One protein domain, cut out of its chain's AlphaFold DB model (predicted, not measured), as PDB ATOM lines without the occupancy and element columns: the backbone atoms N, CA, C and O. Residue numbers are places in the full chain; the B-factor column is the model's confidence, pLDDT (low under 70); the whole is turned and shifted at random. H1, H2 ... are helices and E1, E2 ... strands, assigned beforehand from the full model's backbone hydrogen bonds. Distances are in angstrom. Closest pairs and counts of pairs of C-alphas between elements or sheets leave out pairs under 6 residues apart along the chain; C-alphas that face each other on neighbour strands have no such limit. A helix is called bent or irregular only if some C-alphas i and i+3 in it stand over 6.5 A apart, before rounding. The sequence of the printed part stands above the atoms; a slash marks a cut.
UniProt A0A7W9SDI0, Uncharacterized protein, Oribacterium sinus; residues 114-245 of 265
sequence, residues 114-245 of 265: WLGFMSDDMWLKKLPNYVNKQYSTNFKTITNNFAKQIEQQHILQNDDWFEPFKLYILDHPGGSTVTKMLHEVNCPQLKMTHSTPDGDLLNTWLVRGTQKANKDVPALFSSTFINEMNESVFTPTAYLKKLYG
ATOM      1  N   TRP A 114     -25.331  -1.160  14.395       96.12
ATOM      2  CA  TRP A 114     -26.033  -2.242  15.096       96.12
ATOM      3  C   TRP A 114     -27.349  -2.602  14.398       96.12
ATOM      4  O   TRP A 114     -28.432  -2.318  14.913       96.12
ATOM      5  N   LEU A 115     -27.268  -3.151  13.186       96.69
ATOM      6  CA  LEU A 115     -28.444  -3.551  12.401       96.69
ATOM      7  C   LEU A 115     -28.561  -5.066  12.181       96.69
ATOM      8  O   LEU A 115     -29.572  -5.508  11.644       96.69
ATOM      9  N   GLY A 116     -27.565  -5.849  12.600       96.81
ATOM     10  CA  GLY A 116     -27.447  -7.262  12.243       96.81
ATOM     11  C   GLY A 116     -27.217  -7.465  10.745       96.81
ATOM     12  O   GLY A 116     -26.594  -6.633  10.079       96.81
ATOM     13  N   PHE A 117     -27.725  -8.573  10.207       97.50
ATOM     14  CA  PHE A 117     -27.604  -8.878   8.786       97.50
ATOM     15  C   PHE A 117     -28.283  -7.809   7.918       97.50
ATOM     16  O   PHE A 117     -29.473  -7.521   8.072       97.50
ATOM     17  N   MET A 118     -27.537  -7.260   6.958       97.94
ATOM     18  CA  MET A 118     -28.033  -6.248   6.029       97.94
ATOM     19  C   MET A 118     -27.748  -6.628   4.574       97.94
ATOM     20  O   MET A 118     -26.626  -6.491   4.085       97.94
ATOM     21  N   SER A 119     -28.796  -7.034   3.853       96.69
ATOM     22  CA  SER A 119     -28.746  -7.232   2.401       96.69
ATOM     23  C   SER A 119     -28.866  -5.914   1.626       96.69
ATOM     24  O   SER A 119     -29.311  -4.894   2.160       96.69
ATOM     25  N   ASP A 120     -28.535  -5.939   0.331       95.06
ATOM     26  CA  ASP A 120     -28.716  -4.804  -0.587       95.06
ATOM     27  C   ASP A 120     -30.112  -4.168  -0.477       95.06
ATOM     28  O   ASP A 120     -30.245  -2.949  -0.371       95.06
ATOM     29  N   ASP A 121     -31.165  -4.987  -0.476       96.69
ATOM     30  CA  ASP A 121     -32.546  -4.502  -0.423       96.69
ATOM     31  C   ASP A 121     -32.894  -3.899   0.943       96.69
ATOM     32  O   ASP A 121     -33.684  -2.953   1.029       96.69
ATOM     33  N   MET A 122     -32.296  -4.414   2.020       97.44
ATOM     34  CA  MET A 122     -32.453  -3.849   3.362       97.44
ATOM     35  C   MET A 122     -31.769  -2.486   3.455       97.44
ATOM     36  O   MET A 122     -32.355  -1.557   4.012       97.44
ATOM     37  N   TRP A 123     -30.594  -2.316   2.840       97.38
ATOM     38  CA  TRP A 123     -29.915  -1.021   2.755       97.38
ATOM     39  C   TRP A 123     -30.726   0.022   1.993       97.38
ATOM     40  O   TRP A 123     -30.877   1.148   2.471       97.38
ATOM     41  N   LEU A 124     -31.304  -0.360   0.850       96.38
ATOM     42  CA  LEU A 124     -32.168   0.523   0.059       96.38
ATOM     43  C   LEU A 124     -33.378   1.013   0.870       96.38
ATOM     44  O   LEU A 124     -33.748   2.183   0.783       96.38
ATOM     45  N   LYS A 125     -33.971   0.137   1.690       96.31
ATOM     46  CA  LYS A 125     -35.091   0.485   2.580       96.31
ATOM     47  C   LYS A 125     -34.656   1.306   3.793       96.31
ATOM     48  O   LYS A 125     -35.416   2.158   4.245       96.31
ATOM     49  N   LYS A 126     -33.462   1.048   4.335       96.44
ATOM     50  CA  LYS A 126     -32.940   1.716   5.536       96.44
ATOM     51  C   LYS A 126     -32.501   3.151   5.257       96.44
ATOM     52  O   LYS A 126     -32.715   4.015   6.103       96.44
ATOM     53  N   LEU A 127     -31.909   3.407   4.090       96.69
ATOM     54  CA  LEU A 127     -31.321   4.700   3.724       96.69
ATOM     55  C   LEU A 127     -31.882   5.248   2.395       96.69
ATOM     56  O   LEU A 127     -31.109   5.597   1.499       96.69
ATOM     57  N   PRO A 128     -33.213   5.397   2.245       95.31
ATOM     58  CA  PRO A 128     -33.833   5.777   0.972       95.31
ATOM     59  C   PRO A 128     -33.365   7.154   0.477       95.31
ATOM     60  O   PRO A 128     -33.152   7.352  -0.718       95.31
ATOM     61  N   ASN A 129     -33.109   8.086   1.402       94.62
ATOM     62  CA  ASN A 129     -32.640   9.444   1.102       94.62
ATOM     63  C   ASN A 129     -31.221   9.492   0.512       94.62
ATOM     64  O   ASN A 129     -30.790  10.537   0.023       94.62
ATOM     65  N   TYR A 130     -30.487   8.382   0.571       94.44
ATOM     66  CA  TYR A 130     -29.112   8.271   0.099       94.44
ATOM     67  C   TYR A 130     -29.009   7.481  -1.214       94.44
ATOM     68  O   TYR A 130     -27.994   7.586  -1.891       94.44
ATOM     69  N   VAL A 131     -30.042   6.749  -1.641       92.88
ATOM     70  CA  VAL A 131     -29.955   5.836  -2.800       92.88
ATOM     71  C   VAL A 131     -29.648   6.559  -4.115       92.88
ATOM     72  O   VAL A 131     -28.788   6.122  -4.872       92.88
ATOM     73  N   ASN A 132     -30.318   7.685  -4.375       91.06
ATOM     74  CA  ASN A 132     -30.272   8.378  -5.671       91.06
ATOM     75  C   ASN A 132     -29.218   9.496  -5.748       91.06
ATOM     76  O   ASN A 132     -29.301  10.368  -6.613       91.06
ATOM     77  N   LYS A 133     -28.251   9.522  -4.825       93.50
ATOM     78  CA  LYS A 133     -27.170  10.518  -4.833       93.50
ATOM     79  C   LYS A 133     -25.984  10.034  -5.668       93.50
ATOM     80  O   LYS A 133     -25.811   8.841  -5.903       93.50
ATOM     81  N   GLN A 134     -25.161  10.981  -6.111       93.06
ATOM     82  CA  GLN A 134     -23.933  10.684  -6.842       93.06
ATOM     83  C   GLN A 134     -22.778  10.471  -5.860       93.06
ATOM     84  O   GLN A 134     -22.510  11.342  -5.030       93.06
ATOM     85  N   TYR A 135     -22.101   9.335  -5.993       94.81
ATOM     86  CA  TYR A 135     -21.003   8.884  -5.136       94.81
ATOM     87  C   TYR A 135     -19.748   8.605  -5.967       94.81
ATOM     88  O   TYR A 135     -19.811   8.580  -7.197       94.81
ATOM     89  N   SER A 136     -18.606   8.394  -5.304       92.38
ATOM     90  CA  SER A 136     -17.355   8.018  -5.990       92.38
ATOM     91  C   SER A 136     -17.448   6.633  -6.623       92.38
ATOM     92  O   SER A 136     -16.839   6.361  -7.656       92.38
ATOM     93  N   THR A 137     -18.246   5.764  -6.006       91.50
ATOM     94  CA  THR A 137     -18.656   4.469  -6.545       91.50
ATOM     95  C   THR A 137     -20.184   4.412  -6.603       91.50
ATOM     96  O   THR A 137     -20.813   5.332  -7.118       91.50
ATOM     97  N   ASN A 138     -20.812   3.355  -6.089       93.06
ATOM     98  CA  ASN A 138     -22.263   3.269  -5.987       93.06
ATOM     99  C   ASN A 138     -22.682   3.008  -4.531       93.06
ATOM    100  O   ASN A 138     -21.921   2.455  -3.734       93.06
ATOM    101  N   PHE A 139     -23.916   3.390  -4.205       95.94
ATOM    102  CA  PHE A 139     -24.492   3.262  -2.863       95.94
ATOM    103  C   PHE A 139     -24.370   1.840  -2.285       95.94
ATOM    104  O   PHE A 139     -23.998   1.666  -1.122       95.94
ATOM    105  N   LYS A 140     -24.635   0.812  -3.099       95.44
ATOM    106  CA  LYS A 140     -24.575  -0.596  -2.679       95.44
ATOM    107  C   LYS A 140     -23.153  -1.029  -2.330       95.44
ATOM    108  O   LYS A 140     -22.933  -1.686  -1.323       95.44
ATOM    109  N   THR A 141     -22.166  -0.620  -3.123       95.75
ATOM    110  CA  THR A 141     -20.752  -0.899  -2.867       95.75
ATOM    111  C   THR A 141     -20.307  -0.269  -1.551       95.75
ATOM    112  O   THR A 141     -19.665  -0.944  -0.754       95.75
ATOM    113  N   ILE A 142     -20.673   0.991  -1.291       96.38
ATOM    114  CA  ILE A 142     -20.293   1.686  -0.051       96.38
ATOM    115  C   ILE A 142     -20.908   0.992   1.172       96.38
ATOM    116  O   ILE A 142     -20.193   0.650   2.112       96.38
ATOM    117  N   THR A 143     -22.216   0.729   1.139       97.50
ATOM    118  CA  THR A 143     -22.944   0.086   2.248       97.50
ATOM    119  C   THR A 143     -22.491  -1.353   2.505       97.50
ATOM    120  O   THR A 143     -22.276  -1.732   3.656       97.50
ATOM    121  N   ASN A 144     -22.251  -2.139   1.454       96.81
ATOM    122  CA  ASN A 144     -21.720  -3.496   1.581       96.81
ATOM    123  C   ASN A 144     -20.285  -3.502   2.130       96.81
ATOM    124  O   ASN A 144     -19.962  -4.294   3.009       96.81
ATOM    125  N   ASN A 145     -19.419  -2.595   1.663       96.69
ATOM    126  CA  ASN A 145     -18.057  -2.480   2.191       96.69
ATOM    127  C   ASN A 145     -18.057  -2.104   3.677       96.69
ATOM    128  O   ASN A 145     -17.272  -2.659   4.442       96.69
ATOM    129  N   PHE A 146     -18.961  -1.215   4.092       97.50
ATOM    130  CA  PHE A 146     -19.155  -0.879   5.499       97.50
ATOM    131  C   PHE A 146     -19.581  -2.103   6.328       97.50
ATOM    132  O   PHE A 146     -18.947  -2.403   7.339       97.50
ATOM    133  N   ALA A 147     -20.590  -2.854   5.875       98.00
ATOM    134  CA  ALA A 147     -21.041  -4.071   6.554       98.00
ATOM    135  C   ALA A 147     -19.924  -5.126   6.657       98.00
ATOM    136  O   ALA A 147     -19.694  -5.683   7.727       98.00
ATOM    137  N   LYS A 148     -19.165  -5.345   5.576       97.25
ATOM    138  CA  LYS A 148     -18.002  -6.248   5.561       97.25
ATOM    139  C   LYS A 148     -16.901  -5.812   6.514       97.25
ATOM    140  O   LYS A 148     -16.266  -6.654   7.139       97.25
ATOM    141  N   GLN A 149     -16.649  -4.509   6.619       96.69
ATOM    142  CA  GLN A 149     -15.641  -3.990   7.536       96.69
ATOM    143  C   GLN A 149     -16.024  -4.277   8.992       96.69
ATOM    144  O   GLN A 149     -15.173  -4.723   9.758       96.69
ATOM    145  N   ILE A 150     -17.286  -4.059   9.367       96.50
ATOM    146  CA  ILE A 150     -17.773  -4.361  10.720       96.50
ATOM    147  C   ILE A 150     -17.748  -5.872  10.978       96.50
ATOM    148  O   ILE A 150     -17.217  -6.296  12.001       96.50
ATOM    149  N   GLU A 151     -18.237  -6.685  10.037       96.69
ATOM    150  CA  GLU A 151     -18.175  -8.152  10.109       96.69
ATOM    151  C   GLU A 151     -16.738  -8.639  10.340       96.69
ATOM    152  O   GLU A 151     -16.476  -9.433  11.244       96.69
ATOM    153  N   GLN A 152     -15.779  -8.100   9.583       95.50
ATOM    154  CA  GLN A 152     -14.371  -8.451   9.720       95.50
ATOM    155  C   GLN A 152     -13.803  -8.088  11.095       95.50
ATOM    156  O   GLN A 152     -12.992  -8.842  11.624       95.50
ATOM    157  N   GLN A 153     -14.200  -6.943  11.655       93.38
ATOM    158  CA  GLN A 153     -13.694  -6.444  12.937       93.38
ATOM    159  C   GLN A 153     -14.318  -7.151  14.146       93.38
ATOM    160  O   GLN A 153     -13.631  -7.375  15.135       93.38
ATOM    161  N   HIS A 154     -15.604  -7.501  14.083       92.00
ATOM    162  CA  HIS A 154     -16.359  -7.948  15.266       92.00
ATOM    163  C   HIS A 154     -16.788  -9.410  15.238       92.00
ATOM    164  O   HIS A 154     -17.148  -9.944  16.284       92.00
ATOM    165  N   ILE A 155     -16.771 -10.050  14.067       92.75
ATOM    166  CA  ILE A 155     -17.222 -11.437  13.897       92.75
ATOM    167  C   ILE A 155     -16.078 -12.314  13.387       92.75
ATOM    168  O   ILE A 155     -15.857 -13.400  13.901       92.75
ATOM    169  N   LEU A 156     -15.319 -11.875  12.380       91.31
ATOM    170  CA  LEU A 156     -14.314 -12.741  11.744       91.31
ATOM    171  C   LEU A 156     -12.901 -12.603  12.322       91.31
ATOM    172  O   LEU A 156     -12.028 -13.391  11.961       91.31
ATOM    173  N   GLN A 157     -12.643 -11.607  13.174       87.50
ATOM    174  CA  GLN A 157     -11.309 -11.382  13.740       87.50
ATOM    175  C   GLN A 157     -10.920 -12.437  14.787       87.50
ATOM    176  O   GLN A 157      -9.734 -12.739  14.925       87.50
ATOM    177  N   ASN A 158     -11.891 -12.975  15.528       84.19
ATOM    178  CA  ASN A 158     -11.685 -14.006  16.542       84.19
ATOM    179  C   ASN A 158     -12.913 -14.922  16.667       84.19
ATOM    180  O   ASN A 158     -13.949 -14.688  16.046       84.19
ATOM    181  N   ASP A 159     -12.788 -15.942  17.511       84.50
ATOM    182  CA  ASP A 159     -13.793 -16.995  17.678       84.50
ATOM    183  C   ASP A 159     -14.675 -16.757  18.921       84.50
ATOM    184  O   ASP A 159     -15.516 -17.593  19.262       84.50
ATOM    185  N   ASP A 160     -14.486 -15.635  19.622       88.62
ATOM    186  CA  ASP A 160     -15.105 -15.376  20.928       88.62
ATOM    187  C   ASP A 160     -16.618 -15.196  20.803       88.62
ATOM    188  O   ASP A 160     -17.387 -15.604  21.672       88.62
ATOM    189  N   TRP A 161     -17.074 -14.629  19.685       92.75
ATOM    190  CA  TRP A 161     -18.501 -14.470  19.405       92.75
ATOM    191  C   TRP A 161     -19.243 -15.809  19.311       92.75
ATOM    192  O   TRP A 161     -20.451 -15.865  19.552       92.75
ATOM    193  N   PHE A 162     -18.524 -16.880  18.956       94.62
ATOM    194  CA  PHE A 162     -19.073 -18.218  18.772       94.62
ATOM    195  C   PHE A 162     -19.170 -18.996  20.098       94.62
ATOM    196  O   PHE A 162     -19.877 -19.999  20.192       94.62
ATOM    197  N   GLU A 163     -18.513 -18.515  21.155       93.88
ATOM    198  CA  GLU A 163     -18.481 -19.134  22.482       93.88
ATOM    199  C   GLU A 163     -19.869 -19.462  23.076       93.88
ATOM    200  O   GLU A 163     -20.062 -20.598  23.525       93.88
ATOM    201  N   PRO A 164     -20.878 -18.566  23.023       95.56
ATOM    202  CA  PRO A 164     -22.211 -18.860  23.550       95.56
ATOM    203  C   PRO A 164     -22.872 -20.068  22.873       95.56
ATOM    204  O   PRO A 164     -23.604 -20.818  23.514       95.56
ATOM    205  N   PHE A 165     -22.582 -20.299  21.589       96.69
ATOM    206  CA  PHE A 165     -23.117 -21.440  20.846       96.69
ATOM    207  C   PHE A 165     -22.439 -22.755  21.246       96.69
ATOM    208  O   PHE A 165     -23.112 -23.783  21.337       96.69
ATOM    209  N   LYS A 166     -21.133 -22.736  21.557       94.88
ATOM    210  CA  LYS A 166     -20.422 -23.917  22.082       94.88
ATOM    211  C   LYS A 166     -21.034 -24.371  23.408       94.88
ATOM    212  O   LYS A 166     -21.326 -25.556  23.576       94.88
ATOM    213  N   LEU A 167     -21.269 -23.421  24.317       94.75
ATOM    214  CA  LEU A 167     -21.920 -23.664  25.608       94.75
ATOM    215  C   LEU A 167     -23.344 -24.191  25.426       94.75
ATOM    216  O   LEU A 167     -23.717 -25.193  26.031       94.75
ATOM    217  N   TYR A 168     -24.108 -23.590  24.517       96.50
ATOM    218  CA  TYR A 168     -25.466 -24.032  24.236       96.50
ATOM    219  C   TYR A 168     -25.523 -25.483  23.719       96.50
ATOM    220  O   TYR A 168     -26.356 -26.266  24.175       96.50
ATOM    221  N   ILE A 169     -24.618 -25.887  22.819       95.62
ATOM    222  CA  ILE A 169     -24.529 -27.283  22.347       95.62
ATOM    223  C   ILE A 169     -24.118 -28.229  23.485       95.62
ATOM    224  O   ILE A 169     -24.613 -29.354  23.564       95.62
ATOM    225  N   LEU A 170     -23.242 -27.786  24.393       93.81
ATOM    226  CA  LEU A 170     -22.878 -28.551  25.590       93.81
ATOM    227  C   LEU A 170     -24.059 -28.771  26.541       93.81
ATOM    228  O   LEU A 170     -24.143 -29.837  27.155       93.81
ATOM    229  N   ASP A 171     -24.950 -27.788  26.668       93.06
ATOM    230  CA  ASP A 171     -26.192 -27.867  27.451       93.06
ATOM    231  C   ASP A 171     -27.263 -28.749  26.804       93.06
ATOM    232  O   ASP A 171     -28.143 -29.267  27.492       93.06
ATOM    233  N   HIS A 172     -27.159 -28.985  25.499       93.50
ATOM    234  CA  HIS A 172     -28.118 -29.764  24.723       93.50
ATOM    235  C   HIS A 172     -27.451 -31.000  24.106       93.50
ATOM    236  O   HIS A 172     -27.275 -31.072  22.888       93.50
ATOM    237  N   PRO A 173     -27.109 -32.030  24.908       88.00
ATOM    238  CA  PRO A 173     -26.393 -33.207  24.418       88.00
ATOM    239  C   PRO A 173     -27.180 -34.023  23.381       88.00
ATOM    240  O   PRO A 173     -26.565 -34.738  22.595       88.00
ATOM    241  N   GLY A 174     -28.515 -33.896  23.348       87.62
ATOM    242  CA  GLY A 174     -29.373 -34.466  22.299       87.62
ATOM    243  C   GLY A 174     -29.236 -33.782  20.932       87.62
ATOM    244  O   GLY A 174     -29.752 -34.287  19.940       87.62
ATOM    245  N   GLY A 175     -28.511 -32.665  20.875       91.19
ATOM    246  CA  GLY A 175     -28.186 -31.924  19.670       91.19
ATOM    247  C   GLY A 175     -29.066 -30.701  19.441       91.19
ATOM    248  O   GLY A 175     -30.124 -30.531  20.047       91.19
ATOM    249  N   SER A 176     -28.599 -29.800  18.583       95.00
ATOM    250  CA  SER A 176     -29.331 -28.593  18.190       95.00
ATOM    251  C   SER A 176     -29.034 -28.198  16.749       95.00
ATOM    252  O   SER A 176     -27.925 -28.413  16.260       95.00
ATOM    253  N   THR A 177     -30.027 -27.628  16.067       95.44
ATOM    254  CA  THR A 177     -29.860 -27.089  14.711       95.44
ATOM    255  C   THR A 177     -29.463 -25.615  14.740       95.44
ATOM    256  O   THR A 177     -29.616 -24.940  15.761       95.44
ATOM    257  N   VAL A 178     -28.969 -25.108  13.605       95.56
ATOM    258  CA  VAL A 178     -28.638 -23.684  13.399       95.56
ATOM    259  C   VAL A 178     -29.844 -22.800  13.704       95.56
ATOM    260  O   VAL A 178     -29.724 -21.856  14.479       95.56
ATOM    261  N   THR A 179     -31.015 -23.147  13.170       95.19
ATOM    262  CA  THR A 179     -32.251 -22.383  13.373       95.19
ATOM    263  C   THR A 179     -32.640 -22.311  14.847       95.19
ATOM    264  O   THR A 179     -32.938 -21.230  15.352       95.19
ATOM    265  N   LYS A 180     -32.564 -23.437  15.570       95.38
ATOM    266  CA  LYS A 180     -32.837 -23.460  17.015       95.38
ATOM    267  C   LYS A 180     -31.846 -22.581  17.785       95.38
ATOM    268  O   LYS A 180     -32.244 -21.781  18.624       95.38
ATOM    269  N   MET A 181     -30.558 -22.702  17.468       96.69
ATOM    270  CA  MET A 181     -29.500 -21.923  18.110       96.69
ATOM    271  C   MET A 181     -29.661 -20.417  17.894       96.69
ATOM    272  O   MET A 181     -29.563 -19.664  18.855       96.69
ATOM    273  N   LEU A 182     -29.951 -19.968  16.671       96.38
ATOM    274  CA  LEU A 182     -30.172 -18.545  16.385       96.38
ATOM    275  C   LEU A 182     -31.411 -17.976  17.084       96.38
ATOM    276  O   LEU A 182     -31.461 -16.778  17.355       96.38
ATOM    277  N   HIS A 183     -32.407 -18.814  17.377       95.88
ATOM    278  CA  HIS A 183     -33.607 -18.389  18.091       95.88
ATOM    279  C   HIS A 183     -33.384 -18.258  19.604       95.88
ATOM    280  O   HIS A 183     -33.932 -17.352  20.232       95.88
ATOM    281  N   GLU A 184     -32.597 -19.159  20.195       96.12
ATOM    282  CA  GLU A 184     -32.485 -19.298  21.654       96.12
ATOM    283  C   GLU A 184     -31.212 -18.663  22.239       96.12
ATOM    284  O   GLU A 184     -31.188 -18.296  23.417       96.12
ATOM    285  N   VAL A 185     -30.156 -18.486  21.440       96.00
ATOM    286  CA  VAL A 185     -28.867 -17.953  21.902       96.00
ATOM    287  C   VAL A 185     -28.755 -16.464  21.591       96.00
ATOM    288  O   VAL A 185     -28.716 -16.036  20.439       96.00
ATOM    289  N   ASN A 186     -28.615 -15.646  22.634       93.25
ATOM    290  CA  ASN A 186     -28.320 -14.225  22.473       93.25
ATOM    291  C   ASN A 186     -26.825 -14.014  22.179       93.25
ATOM    292  O   ASN A 186     -26.003 -14.060  23.094       93.25
ATOM    293  N   CYS A 187     -26.484 -13.722  20.923       93.50
ATOM    294  CA  CYS A 187     -25.135 -13.330  20.510       93.50
ATOM    295  C   CYS A 187     -25.087 -11.819  20.194       93.50
ATOM    296  O   CYS A 187     -25.668 -11.386  19.195       93.50
ATOM    297  N   PRO A 188     -24.423 -10.984  21.022       92.31
ATOM    298  CA  PRO A 188     -24.317  -9.544  20.776       92.31
ATOM    299  C   PRO A 188     -23.646  -9.190  19.444       92.31
ATOM    300  O   PRO A 188     -24.055  -8.232  18.794       92.31
ATOM    301  N   GLN A 189     -22.648  -9.963  19.022       93.81
ATOM    302  CA  GLN A 189     -21.875  -9.706  17.810       93.81
ATOM    303  C   GLN A 189     -22.711  -9.890  16.540       93.81
ATOM    304  O   GLN A 189     -22.558  -9.101  15.617       93.81
ATOM    305  N   LEU A 190     -23.667 -10.828  16.513       95.25
ATOM    306  CA  LEU A 190     -24.603 -10.960  15.385       95.25
ATOM    307  C   LEU A 190     -25.579  -9.773  15.274       95.25
ATOM    308  O   LEU A 190     -26.214  -9.583  14.245       95.25
ATOM    309  N   LYS A 191     -25.683  -8.912  16.297       95.50
ATOM    310  CA  LYS A 191     -26.438  -7.646  16.206       95.50
ATOM    311  C   LYS A 191     -25.623  -6.522  15.571       95.50
ATOM    312  O   LYS A 191     -26.202  -5.509  15.177       95.50
ATOM    313  N   MET A 192     -24.301  -6.669  15.488       96.31
ATOM    314  CA  MET A 192     -23.465  -5.751  14.718       96.31
ATOM    315  C   MET A 192     -23.814  -5.884  13.246       96.31
ATOM    316  O   MET A 192     -24.142  -6.968  12.767       96.31
ATOM    317  N   THR A 193     -23.743  -4.778  12.523       97.88
ATOM    318  CA  THR A 193     -24.036  -4.773  11.093       97.88
ATOM    319  C   THR A 193     -23.059  -5.646  10.326       97.88
ATOM    320  O   THR A 193     -21.851  -5.469  10.439       97.88
ATOM    321  N   HIS A 194     -23.572  -6.560   9.512       97.44
ATOM    322  CA  HIS A 194     -22.739  -7.486   8.757       97.44
ATOM    323  C   HIS A 194     -23.410  -7.900   7.438       97.44
ATOM    324  O   HIS A 194     -24.595  -7.645   7.204       97.44
ATOM    325  N   SER A 195     -22.617  -8.473   6.536       96.69
ATOM    326  CA  SER A 195     -22.997  -8.751   5.146       96.69
ATOM    327  C   SER A 195     -23.365 -10.210   4.882       96.69
ATOM    328  O   SER A 195     -24.048 -10.492   3.901       96.69
ATOM    329  N   THR A 196     -22.911 -11.128   5.731       96.81
ATOM    330  CA  THR A 196     -23.139 -12.570   5.599       96.81
ATOM    331  C   THR A 196     -24.319 -13.002   6.474       96.81
ATOM    332  O   THR A 196     -24.290 -12.704   7.658       96.81
ATOM    333  N   PRO A 197     -25.342 -13.712   5.970       96.94
ATOM    334  CA  PRO A 197     -26.479 -14.131   6.794       96.94
ATOM    335  C   PRO A 197     -26.068 -14.857   8.088       96.94
ATOM    336  O   PRO A 197     -25.175 -15.705   8.063       96.94
ATOM    337  N   ASP A 198     -26.773 -14.593   9.196       96.62
ATOM    338  CA  ASP A 198     -26.496 -15.195  10.516       96.62
ATOM    339  C   ASP A 198     -26.384 -16.728  10.462       96.62
ATOM    340  O   ASP A 198     -25.493 -17.328  11.068       96.62
ATOM    341  N   GLY A 199     -27.277 -17.369   9.700       95.75
ATOM    342  CA  GLY A 199     -27.278 -18.817   9.490       95.75
ATOM    343  C   GLY A 199     -26.014 -19.321   8.805       95.75
ATOM    344  O   GLY A 199     -25.463 -20.337   9.223       95.75
ATOM    345  N   ASP A 200     -25.517 -18.589   7.811       96.00
ATOM    346  CA  ASP A 200     -24.311 -18.957   7.071       96.00
ATOM    347  C   ASP A 200     -23.059 -18.760   7.928       96.00
ATOM    348  O   ASP A 200     -22.178 -19.628   7.937       96.00
ATOM    349  N   LEU A 201     -23.000 -17.663   8.695       95.38
ATOM    350  CA  LEU A 201     -21.942 -17.422   9.676       95.38
ATOM    351  C   LEU A 201     -21.894 -18.572  10.684       95.38
ATOM    352  O   LEU A 201     -20.873 -19.252  10.801       95.38
ATOM    353  N   LEU A 202     -23.009 -18.843  11.366       96.38
ATOM    354  CA  LEU A 202     -23.066 -19.875  12.396       96.38
ATOM    355  C   LEU A 202     -22.765 -21.271  11.829       96.38
ATOM    356  O   LEU A 202     -21.931 -21.997  12.374       96.38
ATOM    357  N   ASN A 203     -23.391 -21.643  10.711       95.19
ATOM    358  CA  ASN A 203     -23.187 -22.947  10.087       95.19
ATOM    359  C   ASN A 203     -21.731 -23.155   9.651       95.19
ATOM    360  O   ASN A 203     -21.173 -24.229   9.868       95.19
ATOM    361  N   THR A 204     -21.082 -22.126   9.098       93.94
ATOM    362  CA  THR A 204     -19.667 -22.201   8.701       93.94
ATOM    363  C   THR A 204     -18.777 -22.574   9.885       93.94
ATOM    364  O   THR A 204     -17.918 -23.452   9.764       93.94
ATOM    365  N   TRP A 205     -18.989 -21.950  11.044       92.94
ATOM    366  CA  TRP A 205     -18.210 -22.229  12.253       92.94
ATOM    367  C   TRP A 205     -18.516 -23.593  12.861       92.94
ATOM    368  O   TRP A 205     -17.594 -24.311  13.254       92.94
ATOM    369  N   LEU A 206     -19.784 -23.997  12.864       95.19
ATOM    370  CA  LEU A 206     -20.183 -25.326  13.317       95.19
ATOM    371  C   LEU A 206     -19.549 -26.420  12.460       95.19
ATOM    372  O   LEU A 206     -18.924 -27.331  12.998       95.19
ATOM    373  N   VAL A 207     -19.634 -26.301  11.132       94.00
ATOM    374  CA  VAL A 207     -19.017 -27.244  10.190       94.00
ATOM    375  C   VAL A 207     -17.502 -27.284  10.373       94.00
ATOM    376  O   VAL A 207     -16.940 -28.376  10.446       94.00
ATOM    377  N   ARG A 208     -16.825 -26.140  10.535       92.19
ATOM    378  CA  ARG A 208     -15.388 -26.115  10.867       92.19
ATOM    379  C   ARG A 208     -15.096 -26.871  12.163       92.19
ATOM    380  O   ARG A 208     -14.180 -27.686  12.192       92.19
ATOM    381  N   GLY A 209     -15.915 -26.679  13.194       91.88
ATOM    382  CA  GLY A 209     -15.792 -27.385  14.470       91.88
ATOM    383  C   GLY A 209     -16.065 -28.895  14.406       91.88
ATOM    384  O   GLY A 209     -15.711 -29.606  15.347       91.88
ATOM    385  N   THR A 210     -16.648 -29.418  13.319       92.75
ATOM    386  CA  THR A 210     -16.765 -30.876  13.095       92.75
ATOM    387  C   THR A 210     -15.478 -31.520  12.587       92.75
ATOM    388  O   THR A 210     -15.341 -32.745  12.611       92.75
ATOM    389  N   GLN A 211     -14.522 -30.719  12.123       92.06
ATOM    390  CA  GLN A 211     -13.254 -31.208  11.605       92.06
ATOM    391  C   GLN A 211     -12.206 -31.224  12.719       92.06
ATOM    392  O   GLN A 211     -12.218 -30.398  13.630       92.06
ATOM    393  N   LYS A 212     -11.279 -32.184  12.659       86.31
ATOM    394  CA  LYS A 212     -10.113 -32.182  13.550       86.31
ATOM    395  C   LYS A 212      -9.169 -31.075  13.095       86.31
ATOM    396  O   LYS A 212      -8.750 -31.091  11.940       86.31
ATOM    397  N   ALA A 213      -8.813 -30.161  13.992       79.56
ATOM    398  CA  ALA A 213      -7.872 -29.096  13.663       79.56
ATOM    399  C   ALA A 213      -6.438 -29.640  13.549       79.56
ATOM    400  O   ALA A 213      -5.696 -29.263  12.647       79.56
ATOM    401  N   ASN A 214      -6.056 -30.563  14.437       80.12
ATOM    402  CA  ASN A 214      -4.790 -31.296  14.382       80.12
ATOM    403  C   ASN A 214      -4.892 -32.598  15.213       80.12
ATOM    404  O   ASN A 214      -5.987 -33.027  15.585       80.12
ATOM    405  N   LYS A 215      -3.759 -33.264  15.475       75.38
ATOM    406  CA  LYS A 215      -3.723 -34.511  16.258       75.38
ATOM    407  C   LYS A 215      -4.173 -34.312  17.715       75.38
ATOM    408  O   LYS A 215      -4.797 -35.213  18.270       75.38
ATOM    409  N   ASP A 216      -3.897 -33.142  18.282       74.69
ATOM    410  CA  ASP A 216      -4.080 -32.821  19.703       74.69
ATOM    411  C   ASP A 216      -5.362 -32.013  19.980       74.69
ATOM    412  O   ASP A 216      -5.793 -31.887  21.125       74.69
ATOM    413  N   VAL A 217      -6.014 -31.521  18.923       81.75
ATOM    414  CA  VAL A 217      -7.280 -30.783  18.940       81.75
ATOM    415  C   VAL A 217      -8.292 -31.533  18.065       81.75
ATOM    416  O   VAL A 217      -8.416 -31.272  16.859       81.75
ATOM    417  N   PRO A 218      -8.997 -32.521  18.651       89.69
ATOM    418  CA  PRO A 218     -10.093 -33.222  17.997       89.69
ATOM    419  C   PRO A 218     -11.249 -32.288  17.627       89.69
ATOM    420  O   PRO A 218     -11.333 -31.149  18.080       89.69
ATOM    421  N   ALA A 219     -12.187 -32.812  16.838       93.06
ATOM    422  CA  ALA A 219     -13.428 -32.116  16.526       93.06
ATOM    423  C   ALA A 219     -14.195 -31.737  17.805       93.06
ATOM    424  O   ALA A 219     -14.311 -32.539  18.739       93.06
ATOM    425  N   LEU A 220     -14.748 -30.528  17.823       92.56
ATOM    426  CA  LEU A 220     -15.583 -30.002  18.904       92.56
ATOM    427  C   LEU A 220     -17.019 -30.531  18.811       92.56
ATOM    428  O   LEU A 220     -17.660 -30.793  19.829       92.56
ATOM    429  N   PHE A 221     -17.508 -30.739  17.587       95.50
ATOM    430  CA  PHE A 221     -18.881 -31.162  17.328       95.50
ATOM    431  C   PHE A 221     -18.941 -32.421  16.473       95.50
ATOM    432  O   PHE A 221     -18.027 -32.738  15.716       95.50
ATOM    433  N   SER A 222     -20.055 -33.131  16.576       94.31
ATOM    434  CA  SER A 222     -20.497 -34.102  15.578       94.31
ATOM    435  C   SER A 222     -21.739 -33.554  14.890       94.31
ATOM    436  O   SER A 222     -22.542 -32.876  15.527       94.31
ATOM    437  N   SER A 223     -21.887 -33.815  13.595       95.50
ATOM    438  CA  SER A 223     -23.025 -33.343  12.801       95.50
ATOM    439  C   SER A 223     -23.762 -34.523  12.187       95.50
ATOM    440  O   SER A 223     -23.146 -35.485  11.729       95.50
ATOM    441  N   THR A 224     -25.089 -34.467  12.198       94.44
ATOM    442  CA  THR A 224     -25.962 -35.435  11.531       94.44
ATOM    443  C   THR A 224     -27.026 -34.668  10.766       94.44
ATOM    444  O   THR A 224     -27.725 -33.838  11.340       94.44
ATOM    445  N   PHE A 225     -27.124 -34.914   9.463       93.44
ATOM    446  CA  PHE A 225     -28.129 -34.274   8.622       93.44
ATOM    447  C   PHE A 225     -29.486 -34.963   8.791       93.44
ATOM    448  O   PHE A 225     -29.567 -36.188   8.698       93.44
ATOM    449  N   ILE A 226     -30.534 -34.176   9.038       91.25
ATOM    450  CA  ILE A 226     -31.912 -34.652   9.170       91.25
ATOM    451  C   ILE A 226     -32.694 -34.190   7.941       91.25
ATOM    452  O   ILE A 226     -32.966 -33.000   7.775       91.25
ATOM    453  N   ASN A 227     -33.061 -35.142   7.079       88.50
ATOM    454  CA  ASN A 227     -33.722 -34.871   5.798       88.50
ATOM    455  C   ASN A 227     -35.075 -34.173   5.979       88.50
ATOM    456  O   ASN A 227     -35.417 -33.289   5.201       88.50
ATOM    457  N   GLU A 228     -35.833 -34.546   7.010       87.25
ATOM    458  CA  GLU A 228     -37.167 -34.012   7.296       87.25
ATOM    459  C   GLU A 228     -37.134 -32.517   7.630       87.25
ATOM    460  O   GLU A 228     -38.075 -31.790   7.320       87.25
ATOM    461  N   MET A 229     -36.044 -32.061   8.251       82.81
ATOM    462  CA  MET A 229     -35.826 -30.660   8.619       82.81
ATOM    463  C   MET A 229     -34.961 -29.915   7.599       82.81
ATOM    464  O   MET A 229     -34.843 -28.699   7.687       82.81
ATOM    465  N   ASN A 230     -34.354 -30.635   6.648       90.44
ATOM    466  CA  ASN A 230     -33.343 -30.120   5.726       90.44
ATOM    467  C   ASN A 230     -32.216 -29.346   6.448       90.44
ATOM    468  O   ASN A 230     -31.701 -28.348   5.946       90.44
ATOM    469  N   GLU A 231     -31.844 -29.803   7.647       91.12
ATOM    470  CA  GLU A 231     -30.876 -29.145   8.528       91.12
ATOM    471  C   GLU A 231     -29.972 -30.174   9.219       91.12
ATOM    472  O   GLU A 231     -30.357 -31.314   9.487       91.12
ATOM    473  N   SER A 232     -28.753 -29.749   9.548       93.19
ATOM    474  CA  SER A 232     -27.839 -30.518  10.390       93.19
ATOM    475  C   SER A 232     -28.112 -30.279  11.873       93.19
ATOM    476  O   SER A 232     -28.190 -29.139  12.333       93.19
ATOM    477  N   VAL A 233     -28.177 -31.368  12.636       95.88
ATOM    478  CA  VAL A 233     -28.143 -31.357  14.099       95.88
ATOM    479  C   VAL A 233     -26.700 -31.516  14.561       95.88
ATOM    480  O   VAL A 233     -26.017 -32.467  14.175       95.88
ATOM    481  N   PHE A 234     -26.251 -30.594  15.410       96.62
ATOM    482  CA  PHE A 234     -24.912 -30.590  15.988       96.62
ATOM    483  C   PHE A 234     -24.953 -31.047  17.443       96.62
ATOM    484  O   PHE A 234     -25.752 -30.544  18.230       96.62
ATOM    485  N   THR A 235     -24.088 -31.995  17.799       95.62
ATOM    486  CA  THR A 235     -23.948 -32.553  19.155       95.62
ATOM    487  C   THR A 235     -22.526 -32.344  19.689       95.62
ATOM    488  O   THR A 235     -21.574 -32.293  18.901       95.62
ATOM    489  N   PRO A 236     -22.342 -32.222  21.018       96.06
ATOM    490  CA  PRO A 236     -21.022 -32.021  21.609       96.06
ATOM    491  C   PRO A 236     -20.193 -33.311  21.571       96.06
ATOM    492  O   PRO A 236     -20.669 -34.376  21.974       96.06
ATOM    493  N   THR A 237     -18.922 -33.228  21.167       94.12
ATOM    494  CA  THR A 237     -17.994 -34.364  21.304       94.12
ATOM    495  C   THR A 237     -17.519 -34.527  22.748       94.12
ATOM    496  O   THR A 237     -17.633 -33.624  23.578       94.12
ATOM    497  N   ALA A 238     -16.918 -35.681  23.059       91.00
ATOM    498  CA  ALA A 238     -16.252 -35.892  24.346       91.00
ATOM    499  C   ALA A 238     -15.131 -34.866  24.602       91.00
ATOM    500  O   ALA A 238     -14.899 -34.478  25.744       91.00
ATOM    501  N   TYR A 239     -14.464 -34.401  23.540       91.38
ATOM    502  CA  TYR A 239     -13.418 -33.391  23.646       91.38
ATOM    503  C   TYR A 239     -13.979 -32.039  24.093       91.38
ATOM    504  O   TYR A 239     -13.470 -31.473  25.059       91.38
ATOM    505  N   LEU A 240     -15.067 -31.566  23.472       91.44
ATOM    506  CA  LEU A 240     -15.730 -30.331  23.898       91.44
ATOM    507  C   LEU A 240     -16.221 -30.440  25.349       91.44
ATOM    508  O   LEU A 240     -16.008 -29.530  26.138       91.44
ATOM    509  N   LYS A 241     -16.806 -31.575  25.747       92.19
ATOM    510  CA  LYS A 241     -17.227 -31.802  27.141       92.19
ATOM    511  C   LYS A 241     -16.063 -31.682  28.134       92.19
ATOM    512  O   LYS A 241     -16.184 -30.974  29.133       92.19
ATOM    513  N   LYS A 242     -14.920 -32.306  27.821       90.62
ATOM    514  CA  LYS A 242     -13.697 -32.239  28.636       90.62
ATOM    515  C   LYS A 242     -13.128 -30.821  28.712       90.62
ATOM    516  O   LYS A 242     -12.721 -30.401  29.790       90.62
ATOM    517  N   LEU A 243     -13.116 -30.091  27.594       90.00
ATOM    518  CA  LEU A 243     -12.599 -28.719  27.515       90.00
ATOM    519  C   LEU A 243     -13.308 -27.774  28.501       90.00
ATOM    520  O   LEU A 243     -12.668 -26.902  29.075       90.00
ATOM    521  N   TYR A 244     -14.603 -27.995  28.744       89.50
ATOM    522  CA  TYR A 244     -15.425 -27.188  29.655       89.50
ATOM    523  C   TYR A 244     -15.654 -27.843  31.024       89.50
ATOM    524  O   TYR A 244     -16.560 -27.448  31.755       89.50
ATOM    525  N   GLY A 245     -14.874 -28.871  31.372       81.00
ATOM    526  CA  GLY A 245     -14.965 -29.536  32.675       81.00
ATOM    527  C   GLY A 245     -16.286 -30.272  32.929       81.00
ATOM    528  O   GLY A 245     -16.576 -30.624  34.070       81.00
TER     529      GLY A 245
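AT A GLANCE: This is residues 114 to 245 of the 265 residues of an uncharacterized protein of Oribacterium sinus (UniProt A0A7W9SDI0). This is an elongated, two-part shape: a small head of H1, H2 and the beginning of H3 at one end, and at the other a larger lobe in which H4, H5 and H6 lie together on one side of a two-stranded hairpin, E1 and E2. H3, the longest helix, reaches from the head toward that lobe, and short H7 follows the hairpin at the far end. The 132 printed residues hold seven named helices and two named strands, in the order H1 H2 H3 H4 H5 H6 E1 E2 H7; the sheet, E1 - E2, is antiparallel and the class is mostly helix. The whole is loose, with a radius of gyration of the C-alphas of 17.7 A and spans of 56 by 34 by 22 A.

IN THESE COORDINATES: Find C-alpha 120 at (-28.716, -4.804, -0.587), where H1 begins; it runs to residue 126, and H2 follows at residues 128 to 131. From C-alpha 139 at (-24.492, 3.262, -2.863), H3 runs 22.8 A to residue 154. Next come H4, residues 160 to 171, 17.9 A long, H5, residues 178 to 184, and H6, residues 198 to 209, 16.7 A long. H4 is irregular: C-alphas 161 and 164 are 7.1 A apart. E1 spans residues 221 to 226, 15.8 A, and E2 residues 231 to 236, 16.6 A. H7, residues 238 to 243, ends at C-alpha 243, (-12.599, -28.719, 27.515).

HOW THE PARTS SIT: Look first at H1 and H3, which touch about perpendicular at 85 degrees, through residues 140 to 144 of H3 alone; their closest C-alphas, of Asp 120 and Lys 140, are 6.3 A apart. H2 is close to H1 but not clearly touching, with Leu 124 and Val 131 closest, C-alphas 6.4 A apart. H3 and H4 are only just apart, at 8.0 A. H5 and H6 touch at a steep tilt of 66 degrees, opposite ways, through residues 198 to 203 of H6 alone; the closest C-alphas are those of Val 178 and Gly 199, 6.4 A. The hairpin E1 and E2 is antiparallel at 151 degrees, with N 224 and O 233 at 3.0 A and N 233 and O 224 at 2.8 A, within hydrogen-bond range. The closest C-alphas of H4 and E2 are those of Leu 170 and Pro 236, 5.6 A; those of H6 and E1 are Gly 209 and Phe 221, 5.7 A. H7 is close to H4 but not clearly touching, with the C-alphas of Leu 170 and Lys 241 closest at 6.7 A. Every O i to N i+4 pair is within hydrogen-bond range in H1, H3, H5, H6 and H7, and 6 of 8 in H4; H2 is too short for such a pair.

THE WHOLE: The two C-alphas farthest apart are those of Gln 134 and Gly 245, 57.1 A, and residues 133 to 138 stand free. The printed part has no cut. The links H5 to H6, 13 residues, and H6 to E1, 11 residues, are long. The mean pLDDT of the printed part is 93.3, and no printed residue is under 70.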